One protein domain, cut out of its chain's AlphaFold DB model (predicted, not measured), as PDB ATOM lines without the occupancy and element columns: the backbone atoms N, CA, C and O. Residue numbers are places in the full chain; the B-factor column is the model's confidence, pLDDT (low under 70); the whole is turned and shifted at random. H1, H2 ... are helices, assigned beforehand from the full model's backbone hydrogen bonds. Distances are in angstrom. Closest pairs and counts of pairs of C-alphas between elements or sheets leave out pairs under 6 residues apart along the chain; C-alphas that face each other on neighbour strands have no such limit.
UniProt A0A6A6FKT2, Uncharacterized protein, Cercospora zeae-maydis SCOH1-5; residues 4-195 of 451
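AT A GLANCE: This is residues 4 to 195 of the 451 residues of an uncharacterized protein of Cercospora zeae-maydis SCOH1-5 (UniProt A0A6A6FKT2). Two long helices, H1 and H5, run side by side the same way and make the long axis, while H4 folds back along one half of them, completing an up-and-down bundle of three in which each helix runs against the one before it. Toward the other half, H3 packs at a slant on H5, and H6, H7 and H8 form a side cluster that packs on H1 through H6 and on H4 through H7. The printed part has 192 residues with eight named helices, H1 to H8 in that order, and no named strand; its class is all helix. It is only just compact, close to loose, with a radius of gyration of the C-alphas of 19.5 A, and elongated, spanning 71 by 36 by 31 A.

HOW THE PARTS SIT: Start with H1, residues 4 to 40, and look for H5, residues 94 to 134: they touch, closest at the C-alphas of Tyr 38 and Val 122, 6.1 A, with a shallow tilt of 19 degrees, the same way. H4, residues 71 to 90, forms a hairpin with H5, closest at the C-alphas of Thr 85 and Ala 97, 4.6 A, opposite ways at a shallow tilt of 24 degrees. H4 also touches H1, where the closest C-alphas, of Glu 28 and Val 75, are 7.2 A apart. H3, residues 51 to 60, touches residues 118 to 125 of H5 alone, closest at the C-alphas of Pro 52 and Cys 121, 4.7 A, at a steep tilt of 52 degrees. H2, residues 43 to 46, only just touches H3, with 3 pairs of C-alphas within 8 A, closest Arg 46 and Gln 53, 5.7 A. H6, residues 155 to 167, touches H1 with residues 157 to 161 alone; the closest C-alphas, of His 39 and Leu 161, are 6.4 A apart. H7, residues 169 to 176, touches H4, closest at the C-alphas of Glu 76 and Pro 169, 6.1 A, at a steep tilt of 68 degrees, only just short of about perpendicular. H8, residues 183 to 193, touches H7, closest at the C-alphas of Val 171 and Ala 186, 6.7 A; H5 and H8 are apart. Every O i to N i+4 pair is within hydrogen-bond range in H1, H3, H4, H5, H6, H7 and H8; H2 is too short for such a pair.

IN THESE COORDINATES: Find C-alpha 4 at (21.479, 18.974, 44.759); from there H1 runs 54.2 A to Ala 40. H4 measures 28.9 A, and H5 runs 58.6 A to C-alpha 134 at (-44.836, 10.037, 40.642). H6 covers 18.3 A, and H8 ends at C-alpha 193, (-19.116, 8.638, 57.966).

THE WHOLE: The C-alphas farthest apart, of Arg 4 and Glu 136, are 70.6 A apart. The printed part has no cut, and its one long link, residues 135 to 154, joins H5 to H6. Mean pLDDT of the printed part is 74.2; look for values under 70 at residues 48 to 49, 62 to 69, 130 to 158 and 185 to 195.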
ATOM      1  N   ARG A   4      22.535  17.951  44.872       71.69
ATOM      2  CA  ARG A   4      21.479  18.974  44.759       71.69
ATOM      3  C   ARG A   4      20.341  18.571  43.816       71.69
ATOM      4  O   ARG A   4      19.190  18.839  44.124       71.69
ATOM      5  N   GLN A   5      20.643  17.908  42.698       73.81
ATOM      6  CA  GLN A   5      19.620  17.435  41.755       73.81
ATOM      7  C   GLN A   5      18.795  16.292  42.354       73.81
ATOM      8  O   GLN A   5      17.582  16.269  42.187       73.81
ATOM      9  N   ARG A   6      19.438  15.388  43.111       72.56
ATOM     10  CA  ARG A   6      18.724  14.345  43.861       72.56
ATOM     11  C   ARG A   6      17.798  14.940  44.915       72.56
ATOM     12  O   ARG A   6      16.639  14.561  44.949       72.56
ATOM     13  N   ALA A   7      18.275  15.883  45.729       77.81
ATOM     14  CA  ALA A   7      17.449  16.513  46.762       77.81
ATOM     15  C   ALA A   7      16.187  17.173  46.177       77.81
ATOM     16  O   ALA A   7      15.091  16.939  46.673       77.81
ATOM     17  N   VAL A   8      16.327  17.912  45.070       82.06
ATOM     18  CA  VAL A   8      15.189  18.525  44.363       82.06
ATOM     19  C   VAL A   8      14.217  17.470  43.822       82.06
ATOM     20  O   VAL A   8      13.006  17.644  43.943       82.06
ATOM     21  N   ALA A   9      14.723  16.362  43.269       77.25
ATOM     22  CA  ALA A   9      13.883  15.262  42.796       77.25
ATOM     23  C   ALA A   9      13.079  14.619  43.940       77.25
ATOM     24  O   ALA A   9      11.874  14.443  43.803       77.25
ATOM     25  N   PHE A  10      13.705  14.355  45.093       81.81
ATOM     26  CA  PHE A  10      13.009  13.828  46.272       81.81
ATOM     27  C   PHE A  10      11.915  14.768  46.772       81.81
ATOM     28  O   PHE A  10      10.800  14.318  47.014       81.81
ATOM     29  N   THR A  11      12.198  16.069  46.890       83.81
ATOM     30  CA  THR A  11      11.187  17.048  47.317       83.81
ATOM     31  C   THR A  11       9.998  17.070  46.359       83.81
ATOM     32  O   THR A  11       8.858  17.023  46.808       83.81
ATOM     33  N   ARG A  12      10.249  17.057  45.042       86.38
ATOM     34  CA  ARG A  12       9.188  17.012  44.027       86.38
ATOM     35  C   ARG A  12       8.331  15.751  44.153       86.38
ATOM     36  O   ARG A  12       7.108  15.854  44.117       86.38
ATOM     37  N   ILE A  13       8.960  14.582  44.296       84.38
ATOM     38  CA  ILE A  13       8.240  13.305  44.397       84.38
ATOM     39  C   ILE A  13       7.430  13.246  45.699       84.38
ATOM     40  O   ILE A  13       6.289  12.807  45.660       84.38
ATOM     41  N   HIS A  14       7.951  13.757  46.821       84.12
ATOM     42  CA  HIS A  14       7.189  13.856  48.072       84.12
ATOM     43  C   HIS A  14       5.937  14.726  47.923       84.12
ATOM     44  O   HIS A  14       4.842  14.285  48.254       84.12
ATOM     45  N   THR A  15       6.063  15.926  47.347       84.38
ATOM     46  CA  THR A  15       4.902  16.800  47.105       84.38
ATOM     47  C   THR A  15       3.874  16.143  46.180       84.38
ATOM     48  O   THR A  15       2.668  16.242  46.411       84.38
ATOM     49  N   ALA A  16       4.338  15.455  45.137       82.50
ATOM     50  CA  ALA A  16       3.465  14.740  44.218       82.50
ATOM     51  C   ALA A  16       2.789  13.528  44.891       82.50
ATOM     52  O   ALA A  16       1.611  13.285  44.644       82.50
ATOM     53  N   GLN A  17       3.480  12.831  45.795       85.12
ATOM     54  CA  GLN A  17       2.919  11.744  46.596       85.12
ATOM     55  C   GLN A  17       1.833  12.239  47.567       85.12
ATOM     56  O   GLN A  17       0.797  11.587  47.701       85.12
ATOM     57  N   ASP A  18       2.026  13.391  48.209       82.56
ATOM     58  CA  ASP A  18       1.019  13.989  49.098       82.56
ATOM     59  C   ASP A  18      -0.221  14.453  48.323       82.56
ATOM     60  O   ASP A  18      -1.356  14.303  48.780       82.56
ATOM     61  N   SER A  19      -0.016  15.008  47.125       85.00
ATOM     62  CA  SER A  19      -1.105  15.348  46.205       85.00
ATOM     63  C   SER A  19      -1.873  14.100  45.762       85.00
ATOM     64  O   SER A  19      -3.098  14.058  45.866       85.00
ATOM     65  N   PHE A  20      -1.154  13.053  45.349       83.75
ATOM     66  CA  PHE A  20      -1.733  11.770  44.965       83.75
ATOM     67  C   PHE A  20      -2.558  11.156  46.099       83.75
ATOM     68  O   PHE A  20      -3.697  10.767  45.868       83.75
ATOM     69  N   ARG A  21      -2.051  11.163  47.339       84.06
ATOM     70  CA  ARG A  21      -2.786  10.659  48.508       84.06
ATOM     71  C   ARG A  21      -4.091  11.414  48.757       84.06
ATOM     72  O   ARG A  21      -5.096  10.789  49.077       84.06
ATOM     73  N   ARG A  22      -4.086  12.745  48.627       79.94
ATOM     74  CA  ARG A  22      -5.305  13.555  48.785       79.94
ATOM     75  C   ARG A  22      -6.332  13.248  47.701       79.94
ATOM     76  O   ARG A  22      -7.506  13.092  48.015       79.94
ATOM     77  N   ARG A  23      -5.888  13.128  46.446       82.62
ATOM     78  CA  ARG A  23      -6.771  12.767  45.330       82.62
ATOM     79  C   ARG A  23      -7.326  11.350  45.489       82.62
ATOM     80  O   ARG A  23      -8.517  11.171  45.300       82.62
ATOM     81  N   LEU A  24      -6.500  10.387  45.904       84.19
ATOM     82  CA  LEU A  24      -6.936   9.020  46.197       84.19
ATOM     83  C   LEU A  24      -8.040   9.005  47.261       84.19
ATOM     84  O   LEU A  24      -9.098   8.453  47.003       84.19
ATOM     85  N   ALA A  25      -7.842   9.691  48.390       79.06
ATOM     86  CA  ALA A  25      -8.846   9.760  49.455       79.06
ATOM     87  C   ALA A  25     -10.174  10.395  48.989       79.06
ATOM     88  O   ALA A  25     -11.256   9.947  49.365       79.06
ATOM     89  N   SER A  26     -10.105  11.430  48.144       80.00
ATOM     90  CA  SER A  26     -11.293  12.042  47.534       80.00
ATOM     91  C   SER A  26     -12.014  11.069  46.592       80.00
ATOM     92  O   SER A  26     -13.231  10.920  46.677       80.00
ATOM     93  N   THR A  27     -11.272  10.345  45.748       82.25
ATOM     94  CA  THR A  27     -11.817   9.319  44.846       82.25
ATOM     95  C   THR A  27     -12.429   8.142  45.618       82.25
ATOM     96  O   THR A  27     -13.513   7.689  45.261       82.25
ATOM     97  N   GLU A  28     -11.798   7.686  46.705       81.44
ATOM     98  CA  GLU A  28     -12.337   6.659  47.611       81.44
ATOM     99  C   GLU A  28     -13.648   7.117  48.259       81.44
ATOM    100  O   GLU A  28     -14.618   6.361  48.283       81.44
ATOM    101  N   THR A  29     -13.709   8.375  48.706       78.88
ATOM    102  CA  THR A  29     -14.935   8.971  49.262       78.88
ATOM    103  C   THR A  29     -16.044   9.019  48.211       78.88
ATOM    104  O   THR A  29     -17.168   8.612  48.484       78.88
ATOM    105  N   LYS A  30     -15.731   9.444  46.979       82.56
ATOM    106  CA  LYS A  30     -16.704   9.463  45.878       82.56
ATOM    107  C   LYS A  30     -17.226   8.060  45.552       82.56
ATOM    108  O   LYS A  30     -18.419   7.892  45.320       82.56
ATOM    109  N   TYR A  31     -16.347   7.060  45.519       85.06
ATOM    110  CA  TYR A  31     -16.742   5.671  45.288       85.06
ATOM    111  C   TYR A  31     -17.651   5.142  46.406       85.06
ATOM    112  O   TYR A  31     -18.656   4.490  46.120       85.06
ATOM    113  N   LEU A  32     -17.330   5.470  47.661       80.06
ATOM    114  CA  LEU A  32     -18.145   5.126  48.822       80.06
ATOM    115  C   LEU A  32     -19.540   5.760  48.741       80.06
ATOM    116  O   LEU A  32     -20.532   5.050  48.878       80.06
ATOM    117  N   ASP A  33     -19.618   7.064  48.473       75.50
ATOM    118  CA  ASP A  33     -20.881   7.802  48.368       75.50
ATOM    119  C   ASP A  33     -21.793   7.197  47.293       75.50
ATOM    120  O   ASP A  33     -22.944   6.867  47.569       75.50
ATOM    121  N   LEU A  34     -21.263   6.970  46.086       81.88
ATOM    122  CA  LEU A  34     -22.033   6.380  44.987       81.88
ATOM    123  C   LEU A  34     -22.494   4.954  45.297       81.88
ATOM    124  O   LEU A  34     -23.594   4.560  44.911       81.88
ATOM    125  N   GLY A  35     -21.665   4.173  45.992       81.56
ATOM    126  CA  GLY A  35     -22.036   2.829  46.412       81.56
ATOM    127  C   GLY A  35     -23.134   2.838  47.471       81.56
ATOM    128  O   GLY A  35     -24.049   2.026  47.388       81.56
ATOM    129  N   LEU A  36     -23.106   3.782  48.416       75.88
ATOM    130  CA  LEU A  36     -24.180   3.966  49.395       75.88
ATOM    131  C   LEU A  36     -25.486   4.415  48.730       75.88
ATOM    132  O   LEU A  36     -26.538   3.869  49.054       75.88
ATOM    133  N   GLU A  37     -25.425   5.343  47.775       76.31
ATOM    134  CA  GLU A  37     -26.583   5.787  46.986       76.31
ATOM    135  C   GLU A  37     -27.183   4.628  46.180       76.31
ATOM    136  O   GLU A  37     -28.383   4.352  46.268       76.31
ATOM    137  N   TYR A  38     -26.344   3.864  45.472       82.06
ATOM    138  CA  TYR A  38     -26.776   2.656  44.774       82.06
ATOM    139  C   TYR A  38     -27.401   1.645  45.738       82.06
ATOM    140  O   TYR A  38     -28.485   1.117  45.476       82.06
ATOM    141  N   HIS A  39     -26.750   1.411  46.882       77.38
ATOM    142  CA  HIS A  39     -27.233   0.506  47.916       77.38
ATOM    143  C   HIS A  39     -28.434   1.046  48.700       77.38
ATOM    144  O   HIS A  39     -29.030   0.268  49.443       77.38
ATOM    145  N   ALA A  40     -28.883   2.281  48.471       71.75
ATOM    146  CA  ALA A  40     -30.133   2.822  49.002       71.75
ATOM    147  C   ALA A  40     -31.345   2.559  48.087       71.75
ATOM    148  O   ALA A  40     -32.458   2.430  48.596       71.75
ATOM    149  N   LEU A  41     -31.153   2.377  46.776       71.69
ATOM    150  CA  LEU A  41     -32.249   2.144  45.816       71.69
ATOM    151  C   LEU A  41     -33.025   0.833  46.089       71.69
ATOM    152  O   LEU A  41     -32.441  -0.098  46.648       71.69
ATOM    153  N   PRO A  42     -34.303   0.700  45.697       72.56
ATOM    154  CA  PRO A  42     -35.034  -0.573  45.766       72.56
ATOM    155  C   PRO A  42     -34.354  -1.702  44.980       72.56
ATOM    156  O   PRO A  42     -33.751  -1.450  43.932       72.56
ATOM    157  N   LEU A  43     -34.442  -2.947  45.454       72.50
ATOM    158  CA  LEU A  43     -33.841  -4.105  44.779       72.50
ATOM    159  C   LEU A  43     -34.472  -4.354  43.404       72.50
ATOM    160  O   LEU A  43     -33.773  -4.736  42.464       72.50
ATOM    161  N   GLU A  44     -35.765  -4.076  43.241       71.56
ATOM    162  CA  GLU A  44     -36.487  -4.201  41.972       71.56
ATOM    163  C   GLU A  44     -35.875  -3.329  40.874       71.56
ATOM    164  O   GLU A  44     -35.754  -3.775  39.734       71.56
ATOM    165  N   LEU A  45     -35.413  -2.129  41.231       71.69
ATOM    166  CA  LEU A  45     -34.740  -1.203  40.320       71.69
ATOM    167  C   LEU A  45     -33.311  -1.622  39.977       71.69
ATOM    168  O   LEU A  45     -32.751  -1.156  38.984       71.69
ATOM    169  N   ARG A  46     -32.718  -2.513  40.776       71.38
ATOM    170  CA  ARG A  46     -31.387  -3.079  40.532       71.38
ATOM    171  C   ARG A  46     -31.429  -4.385  39.750       71.38
ATOM    172  O   ARG A  46     -30.370  -4.842  39.319       71.38
ATOM    173  N   LYS A  47     -32.610  -4.990  39.562       72.12
ATOM    174  CA  LYS A  47     -32.760  -6.208  38.754       72.12
ATOM    175  C   LYS A  47     -32.208  -5.938  37.360       72.12
ATOM    176  O   LYS A  47     -32.681  -5.058  36.652       72.12
ATOM    177  N   ILE A  48     -31.176  -6.689  36.998       63.75
ATOM    178  CA  ILE A  48     -30.360  -6.439  35.812       63.75
ATOM    179  C   ILE A  48     -31.195  -6.676  34.547       63.75
ATOM    180  O   ILE A  48     -31.454  -7.817  34.171       63.75
ATOM    181  N   GLY A  49     -31.598  -5.595  33.883       64.75
ATOM    182  CA  GLY A  49     -32.291  -5.610  32.593       64.75
ATOM    183  C   GLY A  49     -31.705  -4.623  31.580       64.75
ATOM    184  O   GLY A  49     -31.726  -4.885  30.379       64.75
ATOM    185  N   GLU A  50     -31.112  -3.527  32.055       72.38
ATOM    186  CA  GLU A  50     -30.565  -2.447  31.240       72.38
ATOM    187  C   GLU A  50     -29.107  -2.116  31.584       72.38
ATOM    188  O   GLU A  50     -28.597  -2.408  32.666       72.38
ATOM    189  N   ARG A  51     -28.424  -1.440  30.653       72.81
ATOM    190  CA  ARG A  51     -27.004  -1.079  30.775       72.81
ATOM    191  C   ARG A  51     -26.646  -0.318  32.071       72.81
ATOM    192  O   ARG A  51     -25.650  -0.700  32.675       72.81
ATOM    193  N   PRO A  52     -27.428   0.674  32.558       72.81
ATOM    194  CA  PRO A  52     -27.128   1.353  33.824       72.81
ATOM    195  C   PRO A  52     -27.115   0.408  35.033       72.81
ATOM    196  O   PRO A  52     -26.285   0.559  35.921       72.81
ATOM    197  N   GLN A  53     -28.002  -0.589  35.051       77.81
ATOM    198  CA  GLN A  53     -28.079  -1.575  36.131       77.81
ATOM    199  C   GLN A  53     -26.880  -2.524  36.087       77.81
ATOM    200  O   GLN A  53     -26.307  -2.811  37.131       77.81
ATOM    201  N   VAL A  54     -26.470  -2.959  34.888       78.44
ATOM    202  CA  VAL A  54     -25.264  -3.782  34.686       78.44
ATOM    203  C   VAL A  54     -24.014  -3.040  35.159       78.44
ATOM    204  O   VAL A  54     -23.222  -3.600  35.912       78.44
ATOM    205  N   ASP A  55     -23.849  -1.780  34.748       79.69
ATOM    206  CA  ASP A  55     -22.654  -0.990  35.057       79.69
ATOM    207  C   ASP A  55     -22.553  -0.684  36.564       79.69
ATOM    208  O   ASP A  55     -21.469  -0.807  37.137       79.69
ATOM    209  N   CYS A  56     -23.672  -0.359  37.226       82.31
ATOM    210  CA  CYS A  56     -23.719  -0.175  38.680       82.31
ATOM    211  C   CYS A  56     -23.545  -1.491  39.452       82.31
ATOM    212  O   CYS A  56     -22.818  -1.521  40.442       82.31
ATOM    213  N   ALA A  57     -24.173  -2.585  39.008       80.44
ATOM    214  CA  ALA A  57     -24.015  -3.890  39.646       80.44
ATOM    215  C   ALA A  57     -22.555  -4.355  39.572       80.44
ATOM    216  O   ALA A  57     -21.990  -4.741  40.591       80.44
ATOM    217  N   ALA A  58     -21.907  -4.230  38.411       80.81
ATOM    218  CA  ALA A  58     -20.492  -4.562  38.261       80.81
ATOM    219  C   ALA A  58     -19.584  -3.733  39.189       80.81
ATOM    220  O   ALA A  58     -18.579  -4.249  39.663       80.81
ATOM    221  N   ALA A  59     -19.946  -2.477  39.474       82.75
ATOM    222  CA  ALA A  59     -19.160  -1.591  40.331       82.75
ATOM    223  C   ALA A  59     -19.386  -1.795  41.842       82.75
ATOM    224  O   ALA A  59     -18.483  -1.506  42.630       82.75
ATOM    225  N   PHE A  60     -20.579  -2.242  42.262       82.94
ATOM    226  CA  PHE A  60     -21.006  -2.223  43.673       82.94
ATOM    227  C   PHE A  60     -21.501  -3.563  44.229       82.94
ATOM    228  O   PHE A  60     -21.797  -3.648  45.423       82.94
ATOM    229  N   THR A  61     -21.602  -4.608  43.407       77.31
ATOM    230  CA  THR A  61     -21.942  -5.965  43.859       77.31
ATOM    231  C   THR A  61     -20.764  -6.901  43.658       77.31
ATOM    232  O   THR A  61     -20.060  -6.838  42.653       77.31
ATOM    233  N   ILE A  62     -20.532  -7.766  44.643       69.25
ATOM    234  CA  ILE A  62     -19.442  -8.738  44.590       69.25
ATOM    235  C   ILE A  62     -19.994 -10.023  44.009       69.25
ATOM    236  O   ILE A  62     -20.482 -10.888  44.735       69.25
ATOM    237  N   ASP A  63     -19.923 -10.124  42.689       64.50
ATOM    238  CA  ASP A  63     -20.225 -11.349  41.967       64.50
ATOM    239  C   ASP A  63     -19.043 -11.722  41.067       64.50
ATOM    240  O   ASP A  63     -18.626 -10.959  40.196       64.50
ATOM    241  N   ASN A  64     -18.524 -12.939  41.256       55.38
ATOM    242  CA  ASN A  64     -17.450 -13.508  40.439       55.38
ATOM    243  C   ASN A  64     -17.861 -13.696  38.965       55.38
ATOM    244  O   ASN A  64     -17.014 -14.013  38.129       55.38
ATOM    245  N   ALA A  65     -19.151 -13.556  38.644       56.94
ATOM    246  CA  ALA A  65     -19.686 -13.685  37.295       56.94
ATOM    247  C   ALA A  65     -19.668 -12.382  36.465       56.94
ATOM    248  O   ALA A  65     -19.898 -12.458  35.257       56.94
ATOM    249  N   MET A  66     -19.400 -11.209  37.060       54.50
ATOM    250  CA  MET A  66     -19.519  -9.904  36.382       54.50
ATOM    251  C   MET A  66     -18.150  -9.354  35.922       54.50
ATOM    252  O   MET A  66     -17.304  -9.072  36.766       54.50
ATOM    253  N   PRO A  67     -17.887  -9.175  34.606       53.25
ATOM    254  CA  PRO A  67     -16.508  -9.070  34.117       53.25
ATOM    255  C   PRO A  67     -16.040  -7.681  33.623       53.25
ATOM    256  O   PRO A  67     -15.233  -7.656  32.696       53.25
ATOM    257  N   SER A  68     -16.485  -6.523  34.141       53.72
ATOM    258  CA  SER A  68     -16.128  -5.256  33.448       53.72
ATOM    259  C   SER A  68     -15.754  -4.000  34.240       53.72
ATOM    260  O   SER A  68     -14.953  -3.239  33.704       53.72
ATOM    261  N   ASN A  69     -16.230  -3.757  35.466       59.75
ATOM    262  CA  ASN A  69     -15.911  -2.520  36.204       59.75
ATOM    263  C   ASN A  69     -15.434  -2.830  37.627       59.75
ATOM    264  O   ASN A  69     -16.167  -2.633  38.591       59.75
ATOM    265  N   ASP A  70     -14.204  -3.324  37.760       72.50
ATOM    266  CA  ASP A  70     -13.617  -3.647  39.065       72.50
ATOM    267  C   ASP A  70     -13.072  -2.391  39.766       72.50
ATOM    268  O   ASP A  70     -11.867  -2.212  39.946       72.50
ATOM    269  N   CYS A  71     -13.969  -1.471  40.132       82.00
ATOM    270  CA  CYS A  71     -13.597  -0.260  40.867       82.00
ATOM    271  C   CYS A  71     -12.900  -0.594  42.194       82.00
ATOM    272  O   CYS A  71     -12.002   0.137  42.602       82.00
ATOM    273  N   ILE A  72     -13.256  -1.714  42.835       81.69
ATOM    274  CA  ILE A  72     -12.577  -2.198  44.044       81.69
ATOM    275  C   ILE A  72     -11.125  -2.565  43.727       81.69
ATOM    276  O   ILE A  72     -10.229  -2.097  44.428       81.69
ATOM    277  N   GLY A  73     -10.883  -3.330  42.662       81.69
ATOM    278  CA  GLY A  73      -9.544  -3.678  42.189       81.69
ATOM    279  C   GLY A  73      -8.699  -2.450  41.851       81.69
ATOM    280  O   GLY A  73      -7.546  -2.366  42.264       81.69
ATOM    281  N   TYR A  74      -9.284  -1.432  41.210       84.62
ATOM    282  CA  TYR A  74      -8.593  -0.158  40.978       84.62
ATOM    283  C   TYR A  74      -8.170   0.528  42.285       84.62
ATOM    284  O   TYR A  74      -7.040   1.011  42.384       84.62
ATOM    285  N   VAL A  75      -9.043   0.573  43.297       83.69
ATOM    286  CA  VAL A  75      -8.706   1.160  44.606       83.69
ATOM    287  C   VAL A  75      -7.622   0.332  45.314       83.69
ATOM    288  O   VAL A  75      -6.691   0.907  45.881       83.69
ATOM    289  N   GLU A  76      -7.680  -1.003  45.239       83.38
ATOM    290  CA  GLU A  76      -6.630  -1.889  45.762       83.38
ATOM    291  C   GLU A  76      -5.268  -1.610  45.111       83.38
ATOM    292  O   GLU A  76      -4.269  -1.409  45.810       83.38
ATOM    293  N   ASP A  77      -5.226  -1.556  43.781       84.50
ATOM    294  CA  ASP A  77      -4.010  -1.300  43.015       84.50
ATOM    295  C   ASP A  77      -3.430   0.088  43.328       84.50
ATOM    296  O   ASP A  77      -2.215   0.238  43.505       84.50
ATOM    297  N   LEU A  78      -4.281   1.108  43.480       86.38
ATOM    298  CA  LEU A  78      -3.873   2.455  43.886       86.38
ATOM    299  C   LEU A  78      -3.252   2.480  45.291       86.38
ATOM    300  O   LEU A  78      -2.228   3.144  45.498       86.38
ATOM    301  N   GLU A  79      -3.809   1.732  46.249       83.69
ATOM    302  CA  GLU A  79      -3.237   1.594  47.593       83.69
ATOM    303  C   GLU A  79      -1.856   0.912  47.537       83.69
ATOM    304  O   GLU A  79      -0.904   1.370  48.182       83.69
ATOM    305  N   GLN A  80      -1.703  -0.141  46.726       84.81
ATOM    306  CA  GLN A  80      -0.416  -0.822  46.542       84.81
ATOM    307  C   GLN A  80       0.629   0.086  45.888       84.81
ATOM    308  O   GLN A  80       1.779   0.129  46.334       84.81
ATOM    309  N   LEU A  81       0.242   0.867  44.877       85.69
ATOM    310  CA  LEU A  81       1.121   1.832  44.214       85.69
ATOM    311  C   LEU A  81       1.541   2.965  45.162       85.69
ATOM    312  O   LEU A  81       2.704   3.387  45.140       85.69
ATOM    313  N   TYR A  82       0.650   3.407  46.057       85.56
ATOM    314  CA  TYR A  82       0.995   4.349  47.124       85.56
ATOM    315  C   TYR A  82       2.069   3.777  48.065       85.56
ATOM    316  O   TYR A  82       3.087   4.432  48.327       85.56
ATOM    317  N   ILE A  83       1.866   2.546  48.549       84.81
ATOM    318  CA  ILE A  83       2.792   1.848  49.455       84.81
ATOM    319  C   ILE A  83       4.147   1.622  48.771       84.81
ATOM    320  O   ILE A  83       5.194   1.909  49.361       84.81
ATOM    321  N   ALA A  84       4.144   1.163  47.517       84.81
ATOM    322  CA  ALA A  84       5.352   0.948  46.729       84.81
ATOM    323  C   ALA A  84       6.146   2.251  46.551       84.81
ATOM    324  O   ALA A  84       7.356   2.274  46.793       84.81
ATOM    325  N   THR A  85       5.464   3.354  46.226       84.12
ATOM    326  CA  THR A  85       6.085   4.681  46.087       84.12
ATOM    327  C   THR A  85       6.750   5.125  47.393       84.12
ATOM    328  O   THR A  85       7.915   5.528  47.387       84.12
ATOM    329  N   ALA A  86       6.061   4.987  48.533       84.44
ATOM    330  CA  ALA A  86       6.620   5.318  49.847       84.44
ATOM    331  C   ALA A  86       7.867   4.478  50.169       84.44
ATOM    332  O   ALA A  86       8.875   4.995  50.652       84.44
ATOM    333  N   HIS A  87       7.827   3.186  49.854       86.44
ATOM    334  CA  HIS A  87       8.944   2.274  50.060       86.44
ATOM    335  C   HIS A  87      10.156   2.604  49.161       86.44
ATOM    336  O   HIS A  87      11.297   2.561  49.629       86.44
ATOM    337  N   HIS A  88       9.946   2.984  47.897       85.88
ATOM    338  CA  HIS A  88      11.035   3.417  47.009       85.88
ATOM    339  C   HIS A  88      11.678   4.731  47.468       85.88
ATOM    340  O   HIS A  88      12.906   4.856  47.435       85.88
ATOM    341  N   LEU A  89      10.882   5.668  47.995       84.75
ATOM    342  CA  LEU A  89      11.395   6.887  48.624       84.75
ATOM    343  C   LEU A  89      12.257   6.576  49.854       84.75
ATOM    344  O   LEU A  89      13.359   7.113  49.971       84.75
ATOM    345  N   GLN A  90      11.822   5.653  50.718       87.19
ATOM    346  CA  GLN A  90      12.609   5.198  51.875       87.19
ATOM    347  C   GLN A  90      13.928   4.527  51.467       87.19
ATOM    348  O   GLN A  90      14.946   4.702  52.136       87.19
ATOM    349  N   LYS A  91      13.937   3.789  50.350       89.56
ATOM    350  CA  LYS A  91      15.144   3.162  49.780       89.56
ATOM    351  C   LYS A  91      16.029   4.122  48.981       89.56
ATOM    352  O   LYS A  91      17.034   3.688  48.422       89.56
ATOM    353  N   ALA A  92      15.684   5.408  48.949       85.62
ATOM    354  CA  ALA A  92      16.375   6.436  48.185       85.62
ATOM    355  C   ALA A  92      16.500   6.111  46.678       85.62
ATOM    356  O   ALA A  92      17.506   6.453  46.048       85.62
ATOM    357  N   ASP A  93      15.461   5.496  46.104       86.25
ATOM    358  CA  ASP A  93      15.331   5.210  44.671       86.25
ATOM    359  C   ASP A  93      14.259   6.123  44.035       86.25
ATOM    360  O   ASP A  93      13.085   5.747  43.943       86.25
ATOM    361  N   PRO A  94      14.630   7.351  43.623       83.12
ATOM    362  CA  PRO A  94      13.672   8.328  43.117       83.12
ATOM    363  C   PRO A  94      13.112   7.943  41.741       83.12
ATOM    364  O   PRO A  94      11.983   8.303  41.434       83.12
ATOM    365  N   GLU A  95      13.856   7.193  40.923       86.06
ATOM    366  CA  GLU A  95      13.411   6.788  39.582       86.06
ATOM    367  C   GLU A  95      12.360   5.673  39.648       86.06
ATOM    368  O   GLU A  95      11.438   5.632  38.833       86.06
ATOM    369  N   ALA A  96      12.481   4.747  40.604       85.06
ATOM    370  CA  ALA A  96      11.424   3.772  40.865       85.06
ATOM    371  C   ALA A  96      10.194   4.431  41.504       85.06
ATOM    372  O   ALA A  96       9.083   4.161  41.057       85.06
ATOM    373  N   ALA A  97      10.392   5.334  42.475       82.62
ATOM    374  CA  ALA A  97       9.297   6.067  43.113       82.62
ATOM    375  C   ALA A  97       8.501   6.926  42.114       82.62
ATOM    376  O   ALA A  97       7.278   6.972  42.173       82.62
ATOM    377  N   GLU A  98       9.183   7.587  41.178       84.38
ATOM    378  CA  GLU A  98       8.531   8.378  40.135       84.38
ATOM    379  C   GLU A  98       7.718   7.494  39.180       84.38
ATOM    380  O   GLU A  98       6.579   7.824  38.868       84.38
ATOM    381  N   ARG A  99       8.244   6.327  38.781       85.12
ATOM    382  CA  ARG A  99       7.511   5.379  37.924       85.12
ATOM    383  C   ARG A  99       6.255   4.824  38.591       85.12
ATOM    384  O   ARG A  99       5.214   4.773  37.944       85.12
ATOM    385  N   THR A 100       6.338   4.423  39.861       87.31
ATOM    386  CA  THR A 100       5.165   3.921  40.596       87.31
ATOM    387  C   THR A 100       4.129   5.017  40.818       87.31
ATOM    388  O   THR A 100       2.935   4.749  40.726       87.31
ATOM    389  N   LEU A 101       4.570   6.258  41.046       84.75
ATOM    390  CA  LEU A 101       3.675   7.400  41.203       84.75
ATOM    391  C   LEU A 101       2.970   7.775  39.892       84.75
ATOM    392  O   LEU A 101       1.771   8.034  39.916       84.75
ATOM    393  N   CYS A 102       3.678   7.779  38.757       82.75
ATOM    394  CA  CYS A 102       3.065   8.021  37.447       82.75
ATOM    395  C   CYS A 102       2.025   6.949  37.105       82.75
ATOM    396  O   CYS A 102       0.910   7.302  36.736       82.75
ATOM    397  N   ALA A 103       2.346   5.668  37.315       82.31
ATOM    398  CA  ALA A 103       1.382   4.582  37.129       82.31
ATOM    399  C   ALA A 103       0.149   4.750  38.036       82.31
ATOM    400  O   ALA A 103      -0.977   4.556  37.592       82.31
ATOM    401  N   GLY A 104       0.351   5.171  39.292       83.44
ATOM    402  CA  GLY A 104      -0.749   5.481  40.207       83.44
ATOM    403  C   GLY A 104      -1.624   6.632  39.714       83.44
ATOM    404  O   GLY A 104      -2.842   6.550  39.804       83.44
ATOM    405  N   LEU A 105      -1.034   7.695  39.163       84.69
ATOM    406  CA  LEU A 105      -1.784   8.832  38.624       84.69
ATOM    407  C   LEU A 105      -2.613   8.456  37.389       84.69
ATOM    408  O   LEU A 105      -3.779   8.833  37.328       84.69
ATOM    409  N   GLU A 106      -2.044   7.688  36.457       84.25
ATOM    410  CA  GLU A 106      -2.763   7.177  35.277       84.25
ATOM    411  C   GLU A 106      -3.953   6.302  35.691       84.25
ATOM    412  O   GLU A 106      -5.065   6.451  35.182       84.25
ATOM    413  N   LEU A 107      -3.735   5.424  36.672       85.81
ATOM    414  CA  LEU A 107      -4.772   4.547  37.199       85.81
ATOM    415  C   LEU A 107      -5.876   5.327  37.929       85.81
ATOM    416  O   LEU A 107      -7.056   5.005  37.810       85.81
ATOM    417  N   LEU A 108      -5.501   6.383  38.652       85.19
ATOM    418  CA  LEU A 108      -6.432   7.254  39.364       85.19
ATOM    419  C   LEU A 108      -7.301   8.065  38.398       85.19
ATOM    420  O   LEU A 108      -8.468   8.320  38.687       85.19
ATOM    421  N   GLU A 109      -6.752   8.490  37.263       85.56
ATOM    422  CA  GLU A 109      -7.519   9.145  36.199       85.56
ATOM    423  C   GLU A 109      -8.519   8.174  35.569       85.56
ATOM    424  O   GLU A 109      -9.706   8.493  35.511       85.56
ATOM    425  N   ALA A 110      -8.086   6.955  35.235       83.12
ATOM    426  CA  ALA A 110      -8.976   5.916  34.719       83.12
ATOM    427  C   ALA A 110     -10.119   5.577  35.695       83.12
ATOM    428  O   ALA A 110     -11.273   5.457  35.281       83.12
ATOM    429  N   LEU A 111      -9.822   5.469  36.997       86.88
ATOM    430  CA  LEU A 111     -10.844   5.253  38.021       86.88
ATOM    431  C   LEU A 111     -11.818   6.435  38.102       86.88
ATOM    432  O   LEU A 111     -13.024   6.224  38.174       86.88
ATOM    433  N   ASN A 112     -11.333   7.679  38.057       85.44
ATOM    434  CA  ASN A 112     -12.218   8.847  38.083       85.44
ATOM    435  C   ASN A 112     -13.165   8.884  36.875       85.44
ATOM    436  O   ASN A 112     -14.350   9.165  37.057       85.44
ATOM    437  N   ASP A 113     -12.683   8.543  35.678       83.94
ATOM    438  CA  ASP A 113     -13.524   8.443  34.479       83.94
ATOM    439  C   ASP A 113     -14.612   7.369  34.642       83.94
ATOM    440  O   ASP A 113     -15.780   7.601  34.310       83.94
ATOM    441  N   GLN A 114     -14.261   6.217  35.224       85.19
ATOM    442  CA  GLN A 114     -15.237   5.178  35.558       85.19
ATOM    443  C   GLN A 114     -16.261   5.660  36.587       85.19
ATOM    444  O   GLN A 114     -17.456   5.450  36.392       85.19
ATOM    445  N   LEU A 115     -15.834   6.357  37.645       85.88
ATOM    446  CA  LEU A 115     -16.751   6.892  38.653       85.88
ATOM    447  C   LEU A 115     -17.711   7.934  38.074       85.88
ATOM    448  O   LEU A 115     -18.858   7.983  38.498       85.88
ATOM    449  N   VAL A 116     -17.286   8.743  37.099       85.12
ATOM    450  CA  VAL A 116     -18.188   9.661  36.381       85.12
ATOM    451  C   VAL A 116     -19.228   8.882  35.570       85.12
ATOM    452  O   VAL A 116     -20.412   9.213  35.598       85.12
ATOM    453  N   ALA A 117     -18.820   7.819  34.872       83.62
ATOM    454  CA  ALA A 117     -19.755   6.968  34.138       83.62
ATOM    455  C   ALA A 117     -20.759   6.269  35.076       83.62
ATOM    456  O   ALA A 117     -21.954   6.207  34.773       83.62
ATOM    457  N   ILE A 118     -20.288   5.796  36.231       86.56
ATOM    458  CA  ILE A 118     -21.114   5.163  37.262       86.56
ATOM    459  C   ILE A 118     -22.073   6.175  37.890       86.56
ATOM    460  O   ILE A 118     -23.254   5.878  38.024       86.56
ATOM    461  N   GLU A 119     -21.616   7.388  38.199       85.56
ATOM    462  CA  GLU A 119     -22.453   8.480  38.702       85.56
ATOM    463  C   GLU A 119     -23.605   8.798  37.740       85.56
ATOM    464  O   GLU A 119     -24.747   8.970  38.162       85.56
ATOM    465  N   ILE A 120     -23.353   8.811  36.426       81.62
ATOM    466  CA  ILE A 120     -24.416   8.970  35.421       81.62
ATOM    467  C   ILE A 120     -25.430   7.819  35.507       81.62
ATOM    468  O   ILE A 120     -26.629   8.046  35.338       81.62
ATOM    469  N   CYS A 121     -24.975   6.590  35.753       85.00
ATOM    470  CA  CYS A 121     -25.848   5.423  35.869       85.00
ATOM    471  C   CYS A 121     -26.682   5.453  37.157       85.00
ATOM    472  O   CYS A 121     -27.897   5.289  37.079       85.00
ATOM    473  N   VAL A 122     -26.072   5.764  38.305       82.19
ATOM    474  CA  VAL A 122     -26.767   5.935  39.593       82.19
ATOM    475  C   VAL A 122     -27.822   7.041  39.490       82.19
ATOM    476  O   VAL A 122     -28.982   6.828  39.835       82.19
ATOM    477  N   ASN A 123     -27.479   8.182  38.886       77.06
ATOM    478  CA  ASN A 123     -28.427   9.273  38.645       77.06
ATOM    479  C   ASN A 123     -29.603   8.870  37.741       77.06
ATOM    480  O   ASN A 123     -30.721   9.345  37.939       77.06
ATOM    481  N   LYS A 124     -29.382   8.009  36.739       80.62
ATOM    482  CA  LYS A 124     -30.479   7.473  35.918       80.62
ATOM    483  C   LYS A 124     -31.415   6.605  36.747       80.62
ATOM    484  O   LYS A 124     -32.619   6.790  36.637       80.62
ATOM    485  N   LEU A 125     -30.876   5.730  37.596       79.06
ATOM    486  CA  LEU A 125     -31.692   4.901  38.484       79.06
ATOM    487  C   LEU A 125     -32.500   5.753  39.471       79.06
ATOM    488  O   LEU A 125     -33.671   5.465  39.691       79.06
ATOM    489  N   HIS A 126     -31.926   6.838  40.000       76.25
ATOM    490  CA  HIS A 126     -32.666   7.797  40.826       76.25
ATOM    491  C   HIS A 126     -33.807   8.486  40.075       76.25
ATOM    492  O   HIS A 126     -34.876   8.668  40.646       76.25
ATOM    493  N   ARG A 127     -33.608   8.855  38.803       75.81
ATOM    494  CA  ARG A 127     -34.686   9.430  37.981       75.81
ATOM    495  C   ARG A 127     -35.795   8.421  37.734       75.81
ATOM    496  O   ARG A 127     -36.938   8.738  38.005       75.81
ATOM    497  N   THR A 128     -35.448   7.201  37.324       74.69
ATOM    498  CA  THR A 128     -36.431   6.125  37.138       74.69
ATOM    499  C   THR A 128     -37.201   5.850  38.423       74.69
ATOM    500  O   THR A 128     -38.410   5.664  38.385       74.69
ATOM    501  N   PHE A 129     -36.524   5.872  39.572       74.19
ATOM    502  CA  PHE A 129     -37.189   5.753  40.863       74.19
ATOM    503  C   PHE A 129     -38.160   6.908  41.132       74.19
ATOM    504  O   PHE A 129     -39.284   6.659  41.547       74.19
ATOM    505  N   SER A 130     -37.749   8.151  40.866       67.44
ATOM    506  CA  SER A 130     -38.615   9.328  41.002       67.44
ATOM    507  C   SER A 130     -39.846   9.234  40.102       67.44
ATOM    508  O   SER A 130     -40.951   9.453  40.579       67.44
ATOM    509  N   ASP A 131     -39.663   8.849  38.838       69.88
ATOM    510  CA  ASP A 131     -40.756   8.691  37.875       69.88
ATOM    511  C   ASP A 131     -41.755   7.618  38.358       69.88
ATOM    512  O   ASP A 131     -42.963   7.811  38.285       69.88
ATOM    513  N   MET A 132     -41.264   6.511  38.930       67.88
ATOM    514  CA  MET A 132     -42.115   5.459  39.503       67.88
ATOM    515  C   MET A 132     -42.879   5.907  40.758       67.88
ATOM    516  O   MET A 132     -44.000   5.451  40.976       67.88
ATOM    517  N   LEU A 133     -42.297   6.785  41.582       63.38
ATOM    518  CA  LEU A 133     -42.994   7.379  42.729       63.38
ATOM    519  C   LEU A 133     -44.104   8.335  42.275       63.38
ATOM    520  O   LEU A 133     -45.192   8.313  42.847       63.38
ATOM    521  N   ASP A 134     -43.846   9.133  41.238       60.88
ATOM    522  CA  ASP A 134     -44.836  10.037  40.642       60.88
ATOM    523  C   ASP A 134     -45.993   9.269  39.970       60.88
ATOM    524  O   ASP A 134     -47.119   9.765  39.904       60.88
ATOM    525  N   GLU A 135     -45.736   8.045  39.498       64.69
ATOM    526  CA  GLU A 135     -46.728   7.129  38.922       64.69
ATOM    527  C   GLU A 135     -47.496   6.291  39.969       64.69
ATOM    528  O   GLU A 135     -48.285   5.427  39.586       64.69
ATOM    529  N   GLU A 136     -47.293   6.540  41.271       60.22
ATOM    530  CA  GLU A 136     -47.885   5.772  42.383       60.22
ATOM    531  C   GLU A 136     -47.625   4.256  42.261       60.22
ATOM    532  O   GLU A 136     -48.467   3.427  42.612       60.22
ATOM    533  N   VAL A 137     -46.456   3.866  41.735       56.12
ATOM    534  CA  VAL A 137     -46.097   2.450  41.632       56.12
ATOM    535  C   VAL A 137     -45.888   1.890  43.034       56.12
ATOM    536  O   VAL A 137     -44.904   2.202  43.708       56.12
ATOM    537  N   ASP A 138     -46.797   1.010  43.450       53.06
ATOM    538  CA  ASP A 138     -46.623   0.193  44.642       53.06
ATOM    539  C   ASP A 138     -45.420  -0.733  44.436       53.06
ATOM    540  O   ASP A 138     -45.452  -1.701  43.671       53.06
ATOM    541  N   PHE A 139     -44.324  -0.436  45.126       55.75
ATOM    542  CA  PHE A 139     -43.261  -1.409  45.295       55.75
ATOM    543  C   PHE A 139     -43.785  -2.473  46.268       55.75
ATOM    544  O   PHE A 139     -44.147  -2.142  47.398       55.75
ATOM    545  N   ASP A 140     -43.767  -3.752  45.872       48.44
ATOM    546  CA  ASP A 140     -44.092  -4.893  46.758       48.44
ATOM    547  C   ASP A 140     -43.281  -4.850  48.074       48.44
ATOM    548  O   ASP A 140     -43.659  -5.441  49.085       48.44
ATOM    549  N   GLN A 141     -42.171  -4.104  48.060       46.09
ATOM    550  CA  GLN A 141     -41.309  -3.805  49.192       46.09
ATOM    551  C   GLN A 141     -41.125  -2.285  49.393       46.09
ATOM    552  O   GLN A 141     -40.020  -1.801  49.620       46.09
ATOM    553  N   GLY A 142     -42.209  -1.504  49.343       37.41
ATOM    554  CA  GLY A 142     -42.232  -0.038  49.515       37.41
ATOM    555  C   GLY A 142     -41.640   0.521  50.821       37.41
ATOM    556  O   GLY A 142     -41.559   1.735  50.982       37.41
ATOM    557  N   GLY A 143     -41.165  -0.335  51.732       44.94
ATOM    558  CA  GLY A 143     -40.346   0.038  52.894       44.94
ATOM    559  C   GLY A 143     -38.826   0.005  52.662       44.94
ATOM    560  O   GLY A 143     -38.058   0.287  53.580       44.94
ATOM    561  N   GLU A 144     -38.349  -0.355  51.465       48.09
ATOM    562  CA  GLU A 144     -36.928  -0.630  51.218       48.09
ATOM    563  C   GLU A 144     -36.006   0.587  51.245       48.09
ATOM    564  O   GLU A 144     -34.794   0.407  51.394       48.09
ATOM    565  N   TYR A 145     -36.524   1.812  51.148       43.41
ATOM    566  CA  TYR A 145     -35.697   3.026  51.181       43.41
ATOM    567  C   TYR A 145     -34.863   3.122  52.481       43.41
ATOM    568  O   TYR A 145     -33.736   3.613  52.460       43.41
ATOM    569  N   CYS A 146     -35.348   2.521  53.578       46.59
ATOM    570  CA  CYS A 146     -34.727   2.566  54.906       46.59
ATOM    571  C   CYS A 146     -33.798   1.376  55.250       46.59
ATOM    572  O   CYS A 146     -33.247   1.309  56.351       46.59
ATOM    573  N   LEU A 147     -33.596   0.411  54.342       47.50
ATOM    574  CA  LEU A 147     -33.169  -0.946  54.730       47.50
ATOM    575  C   LEU A 147     -31.785  -1.417  54.271       47.50
ATOM    576  O   LEU A 147     -31.513  -2.613  54.289       47.50
ATOM    577  N   ALA A 148     -30.860  -0.526  53.918       46.53
ATOM    578  CA  ALA A 148     -29.480  -0.967  53.669       46.53
ATOM    579  C   ALA A 148     -28.716  -1.303  54.969       46.53
ATOM    580  O   ALA A 148     -27.747  -2.054  54.953       46.53
ATOM    581  N   LEU A 149     -29.164  -0.766  56.109       44.66
ATOM    582  CA  LEU A 149     -28.401  -0.759  57.364       44.66
ATOM    583  C   LEU A 149     -29.000  -1.627  58.481       44.66
ATOM    584  O   LEU A 149     -28.428  -1.681  59.571       44.66
ATOM    585  N   ARG A 150     -30.133  -2.303  58.234       44.75
ATOM    586  CA  ARG A 150     -30.863  -3.083  59.247       44.75
ATOM    587  C   ARG A 150     -31.001  -4.557  58.836       44.75
ATOM    588  O   ARG A 150     -31.808  -4.858  57.956       44.75
ATOM    589  N   PRO A 151     -30.282  -5.486  59.493       48.47
ATOM    590  CA  PRO A 151     -30.334  -6.913  59.161       48.47
ATOM    591  C   PRO A 151     -31.697  -7.575  59.440       48.47
ATOM    592  O   PRO A 151     -31.965  -8.654  58.927       48.47
ATOM    593  N   GLU A 152     -32.563  -6.946  60.237       46.00
ATOM    594  CA  GLU A 152     -33.822  -7.533  60.728       46.00
ATOM    595  C   GLU A 152     -34.994  -7.454  59.731       46.00
ATOM    596  O   GLU A 152     -35.976  -8.172  59.901       46.00
ATOM    597  N   ILE A 153     -34.912  -6.589  58.711       47.44
ATOM    598  CA  ILE A 153     -36.034  -6.292  57.796       47.44
ATOM    599  C   ILE A 153     -35.596  -6.361  56.318       47.44
ATOM    600  O   ILE A 153     -36.375  -6.789  55.476       47.44
ATOM    601  N   GLY A 154     -34.340  -6.021  55.992       54.19
ATOM    602  CA  GLY A 154     -33.800  -6.032  54.622       54.19
ATOM    603  C   GLY A 154     -32.589  -6.945  54.457       54.19
ATOM    604  O   GLY A 154     -31.545  -6.487  53.998       54.19
ATOM    605  N   GLY A 155     -32.699  -8.214  54.870       63.91
ATOM    606  CA  GLY A 155     -31.572  -9.158  54.956       63.91
ATOM    607  C   GLY A 155     -30.690  -9.208  53.702       63.91
ATOM    608  O   GLY A 155     -29.476  -9.064  53.812       63.91
ATOM    609  N   GLU A 156     -31.287  -9.299  52.509       69.31
ATOM    610  CA  GLU A 156     -30.548  -9.329  51.237       69.31
ATOM    611  C   GLU A 156     -29.795  -8.016  50.962       69.31
ATOM    612  O   GLU A 156     -28.622  -8.017  50.594       69.31
ATOM    613  N   LYS A 157     -30.434  -6.869  51.210       67.25
ATOM    614  CA  LYS A 157     -29.843  -5.539  51.006       67.25
ATOM    615  C   LYS A 157     -28.706  -5.264  51.992       67.25
ATOM    616  O   LYS A 157     -27.665  -4.734  51.602       67.25
ATOM    617  N   TYR A 158     -28.884  -5.672  53.248       68.31
ATOM    618  CA  TYR A 158     -27.849  -5.616  54.275       68.31
ATOM    619  C   TYR A 158     -26.668  -6.531  53.933       68.31
ATOM    620  O   TYR A 158     -25.521  -6.111  54.063       68.31
ATOM    621  N   GLU A 159     -26.916  -7.756  53.462       72.31
ATOM    622  CA  GLU A 159     -25.861  -8.674  53.023       72.31
ATOM    623  C   GLU A 159     -25.071  -8.113  51.837       72.31
ATOM    624  O   GLU A 159     -23.840  -8.150  51.858       72.31
ATOM    625  N   LEU A 160     -25.747  -7.535  50.840       75.12
ATOM    626  CA  LEU A 160     -25.102  -6.885  49.697       75.12
ATOM    627  C   LEU A 160     -24.239  -5.696  50.131       75.12
ATOM    628  O   LEU A 160     -23.063  -5.632  49.760       75.12
ATOM    629  N   LEU A 161     -24.784  -4.796  50.957       75.12
ATOM    630  CA  LEU A 161     -24.033  -3.660  51.489       75.12
ATOM    631  C   LEU A 161     -22.846  -4.136  52.331       75.12
ATOM    632  O   LEU A 161     -21.740  -3.621  52.169       75.12
ATOM    633  N   ARG A 162     -23.048  -5.121  53.212       77.69
ATOM    634  CA  ARG A 162     -21.999  -5.698  54.059       77.69
ATOM    635  C   ARG A 162     -20.889  -6.306  53.214       77.69
ATOM    636  O   ARG A 162     -19.730  -5.980  53.437       77.69
ATOM    637  N   ASN A 163     -21.211  -7.164  52.252       80.31
ATOM    638  CA  ASN A 163     -20.211  -7.839  51.424       80.31
ATOM    639  C   ASN A 163     -19.375  -6.832  50.625       80.31
ATOM    640  O   ASN A 163     -18.144  -6.919  50.618       80.31
ATOM    641  N   TRP A 164     -20.035  -5.839  50.021       84.25
ATOM    642  CA  TRP A 164     -19.371  -4.733  49.340       84.25
ATOM    643  C   TRP A 164     -18.467  -3.931  50.289       84.25
ATOM    644  O   TRP A 164     -17.264  -3.815  50.055       84.25
ATOM    645  N   THR A 165     -19.015  -3.478  51.420       78.69
ATOM    646  CA  THR A 165     -18.306  -2.699  52.448       78.69
ATOM    647  C   THR A 165     -17.064  -3.424  52.961       78.69
ATOM    648  O   THR A 165     -15.986  -2.843  53.070       78.69
ATOM    649  N   MET A 166     -17.187  -4.721  53.242       80.75
ATOM    650  CA  MET A 166     -16.096  -5.546  53.763       80.75
ATOM    651  C   MET A 166     -14.973  -5.780  52.749       80.75
ATOM    652  O   MET A 166     -13.873  -6.183  53.129       80.75
ATOM    653  N   SER A 167     -15.222  -5.494  51.474       80.56
ATOM    654  CA  SER A 167     -14.218  -5.601  50.418       80.56
ATOM    655  C   SER A 167     -13.500  -4.284  50.150       80.56
ATOM    656  O   SER A 167     -12.449  -4.279  49.509       80.56
ATOM    657  N   LEU A 168     -13.968  -3.175  50.730       81.25
ATOM    658  CA  LEU A 168     -13.262  -1.903  50.660       81.25
ATOM    659  C   LEU A 168     -11.871  -2.022  51.317       81.25
ATOM    660  O   LEU A 168     -11.751  -2.535  52.441       81.25
ATOM    661  N   PRO A 169     -10.792  -1.573  50.649       77.62
ATOM    662  CA  PRO A 169      -9.433  -1.695  51.187       77.62
ATOM    663  C   PRO A 169      -9.253  -0.967  52.524       77.62
ATOM    664  O   PRO A 169      -8.633  -1.498  53.454       77.62
ATOM    665  N   GLU A 170      -9.892   0.196  52.671       75.25
ATOM    666  CA  GLU A 170      -9.862   0.979  53.903       75.25
ATOM    667  C   GLU A 170     -10.518   0.240  55.087       75.25
ATOM    668  O   GLU A 170      -9.935   0.179  56.172       75.25
ATOM    669  N   VAL A 171     -11.663  -0.413  54.878       76.00
ATOM    670  CA  VAL A 171     -12.354  -1.200  55.918       76.00
ATOM    671  C   VAL A 171     -11.503  -2.383  56.363       76.00
ATOM    672  O   VAL A 171     -11.278  -2.593  57.560       76.00
ATOM    673  N   ARG A 172     -10.927  -3.115  55.402       78.56
ATOM    674  CA  ARG A 172      -9.983  -4.205  55.693       78.56
ATOM    675  C   ARG A 172      -8.754  -3.706  56.443       78.56
ATOM    676  O   ARG A 172      -8.171  -4.441  57.244       78.56
ATOM    677  N   ARG A 173      -8.309  -2.473  56.193       76.44
ATOM    678  CA  ARG A 173      -7.229  -1.844  56.960       76.44
ATOM    679  C   ARG A 173      -7.682  -1.518  58.383       76.44
ATOM    680  O   ARG A 173      -6.945  -1.853  59.304       76.44
ATOM    681  N   TRP A 174      -8.862  -0.926  58.584       77.94
ATOM    682  CA  TRP A 174      -9.400  -0.608  59.914       77.94
ATOM    683  C   TRP A 174      -9.517  -1.843  60.808       77.94
ATOM    684  O   TRP A 174      -9.095  -1.791  61.963       77.94
ATOM    685  N   LEU A 175     -10.006  -2.958  60.261       75.38
ATOM    686  CA  LEU A 175     -10.080  -4.241  60.964       75.38
ATOM    687  C   LEU A 175      -8.685  -4.769  61.321       75.38
ATOM    688  O   LEU A 175      -8.441  -5.163  62.459       75.38
ATOM    689  N   ARG A 176      -7.728  -4.711  60.382       80.94
ATOM    690  CA  ARG A 176      -6.340  -5.152  60.624       80.94
ATOM    691  C   ARG A 176      -5.628  -4.352  61.713       80.94
ATOM    692  O   ARG A 176      -4.854  -4.932  62.466       80.94
ATOM    693  N   ILE A 177      -5.853  -3.040  61.782       79.19
ATOM    694  CA  ILE A 177      -5.222  -2.171  62.791       79.19
ATOM    695  C   ILE A 177      -6.035  -2.078  64.091       79.19
ATOM    696  O   ILE A 177      -5.629  -1.361  65.002       79.19
ATOM    697  N   GLY A 178      -7.178  -2.767  64.178       72.50
ATOM    698  CA  GLY A 178      -8.066  -2.728  65.340       72.50
ATOM    699  C   GLY A 178      -8.748  -1.376  65.568       72.50
ATOM    700  O   GLY A 178      -9.132  -1.080  66.697       72.50
ATOM    701  N   LYS A 179      -8.892  -0.543  64.524       75.25
ATOM    702  CA  LYS A 179      -9.640   0.731  64.589       75.25
ATOM    703  C   LYS A 179     -11.131   0.485  64.836       75.25
ATOM    704  O   LYS A 179     -11.780   1.308  65.467       75.25
ATOM    705  N   VAL A 180     -11.642  -0.645  64.352       75.62
ATOM    706  CA  VAL A 180     -12.998  -1.152  64.597       75.62
ATOM    707  C   VAL A 180     -12.895  -2.568  65.165       75.62
ATOM    708  O   VAL A 180     -11.985  -3.319  64.809       75.62
ATOM    709  N   ARG A 181     -13.795  -2.920  66.085       70.75
ATOM    710  CA  ARG A 181     -13.795  -4.186  66.835       70.75
ATOM    711  C   ARG A 181     -14.618  -5.282  66.163       70.75
ATOM    712  O   ARG A 181     -14.501  -6.438  66.559       70.75
ATOM    713  N   SER A 182     -15.466  -4.924  65.201       76.25
ATOM    714  CA  SER A 182     -16.379  -5.840  64.508       76.25
ATOM    715  C   SER A 182     -16.766  -5.318  63.122       76.25
ATOM    716  O   SER A 182     -16.620  -4.125  62.840       76.25
ATOM    717  N   ASP A 183     -17.285  -6.208  62.280       76.56
ATOM    718  CA  ASP A 183     -17.817  -5.876  60.955       76.56
ATOM    719  C   ASP A 183     -19.028  -4.939  61.080       76.56
ATOM    720  O   ASP A 183     -19.170  -3.983  60.320       76.56
ATOM    721  N   GLU A 184     -19.871  -5.152  62.093       72.69
ATOM    722  CA  GLU A 184     -21.025  -4.303  62.387       72.69
ATOM    723  C   GLU A 184     -20.598  -2.883  62.767       72.69
ATOM    724  O   GLU A 184     -21.236  -1.909  62.363       72.69
ATOM    725  N   GLU A 185     -19.508  -2.744  63.523       68.19
ATOM    726  CA  GLU A 185     -18.928  -1.440  63.846       68.19
ATOM    727  C   GLU A 185     -18.359  -0.755  62.600       68.19
ATOM    728  O   GLU A 185     -18.537   0.449  62.450       68.19
ATOM    729  N   ALA A 186     -17.752  -1.503  61.674       68.50
ATOM    730  CA  ALA A 186     -17.262  -0.957  60.409       68.50
ATOM    731  C   ALA A 186     -18.398  -0.431  59.516       68.50
ATOM    732  O   ALA A 186     -18.308   0.680  58.995       68.50
ATOM    733  N   ILE A 187     -19.487  -1.196  59.388       69.50
ATOM    734  CA  ILE A 187     -20.678  -0.804  58.620       69.50
ATOM    735  C   ILE A 187     -21.335   0.424  59.249       69.50
ATOM    736  O   ILE A 187     -21.648   1.379  58.542       69.50
ATOM    737  N   ARG A 188     -21.498   0.444  60.581       66.12
ATOM    738  CA  ARG A 188     -22.015   1.621  61.298       66.12
ATOM    739  C   ARG A 188     -21.119   2.830  61.099       66.12
ATOM    740  O   ARG A 188     -21.636   3.922  60.899       66.12
ATOM    741  N   LEU A 189     -19.801   2.639  61.129       65.44
ATOM    742  CA  LEU A 189     -18.853   3.723  60.937       65.44
ATOM    743  C   LEU A 189     -18.966   4.300  59.528       65.44
ATOM    744  O   LEU A 189     -19.031   5.511  59.412       65.44
ATOM    745  N   ILE A 190     -19.099   3.476  58.488       66.69
ATOM    746  CA  ILE A 190     -19.330   3.936  57.107       66.69
ATOM    747  C   ILE A 190     -20.680   4.627  56.940       66.69
ATOM    748  O   ILE A 190     -20.744   5.721  56.384       66.69
ATOM    749  N   ALA A 191     -21.738   4.040  57.492       59.94
ATOM    750  CA  ALA A 191     -23.066   4.636  57.490       59.94
ATOM    751  C   ALA A 191     -23.087   5.999  58.200       59.94
ATOM    752  O   ALA A 191     -23.766   6.920  57.763       59.94
ATOM    753  N   SER A 192     -22.306   6.140  59.275       50.25
ATOM    754  CA  SER A 192     -22.148   7.392  60.021       50.25
ATOM    755  C   SER A 192     -21.119   8.355  59.415       50.25
ATOM    756  O   SER A 192     -21.215   9.560  59.631       50.25
ATOM    757  N   ALA A 193     -20.145   7.854  58.647       45.03
ATOM    758  CA  ALA A 193     -19.116   8.638  57.966       45.03
ATOM    759  C   ALA A 193     -19.690   9.381  56.757       45.03
ATOM    760  O   ALA A 193     -19.184  10.451  56.428       45.03
ATOM    761  N   GLY A 194     -20.813   8.908  56.200       36.72
ATOM    762  CA  GLY A 194     -21.691   9.746  55.385       36.72
ATOM    763  C   GLY A 194     -21.954  11.098  56.070       36.72
ATOM    764  O   GLY A 194     -21.725  12.146  55.469       36.72
ATOM    765  N   CYS A 195     -22.259  11.111  57.371       32.31
ATOM    766  CA  CYS A 195     -22.534  12.347  58.104       32.31
ATOM    767  C   CYS A 195     -21.295  13.165  58.514       32.31
ATOM    768  O   CYS A 195     -21.452  14.352  58.808       32.31
TER     769      CYS A 195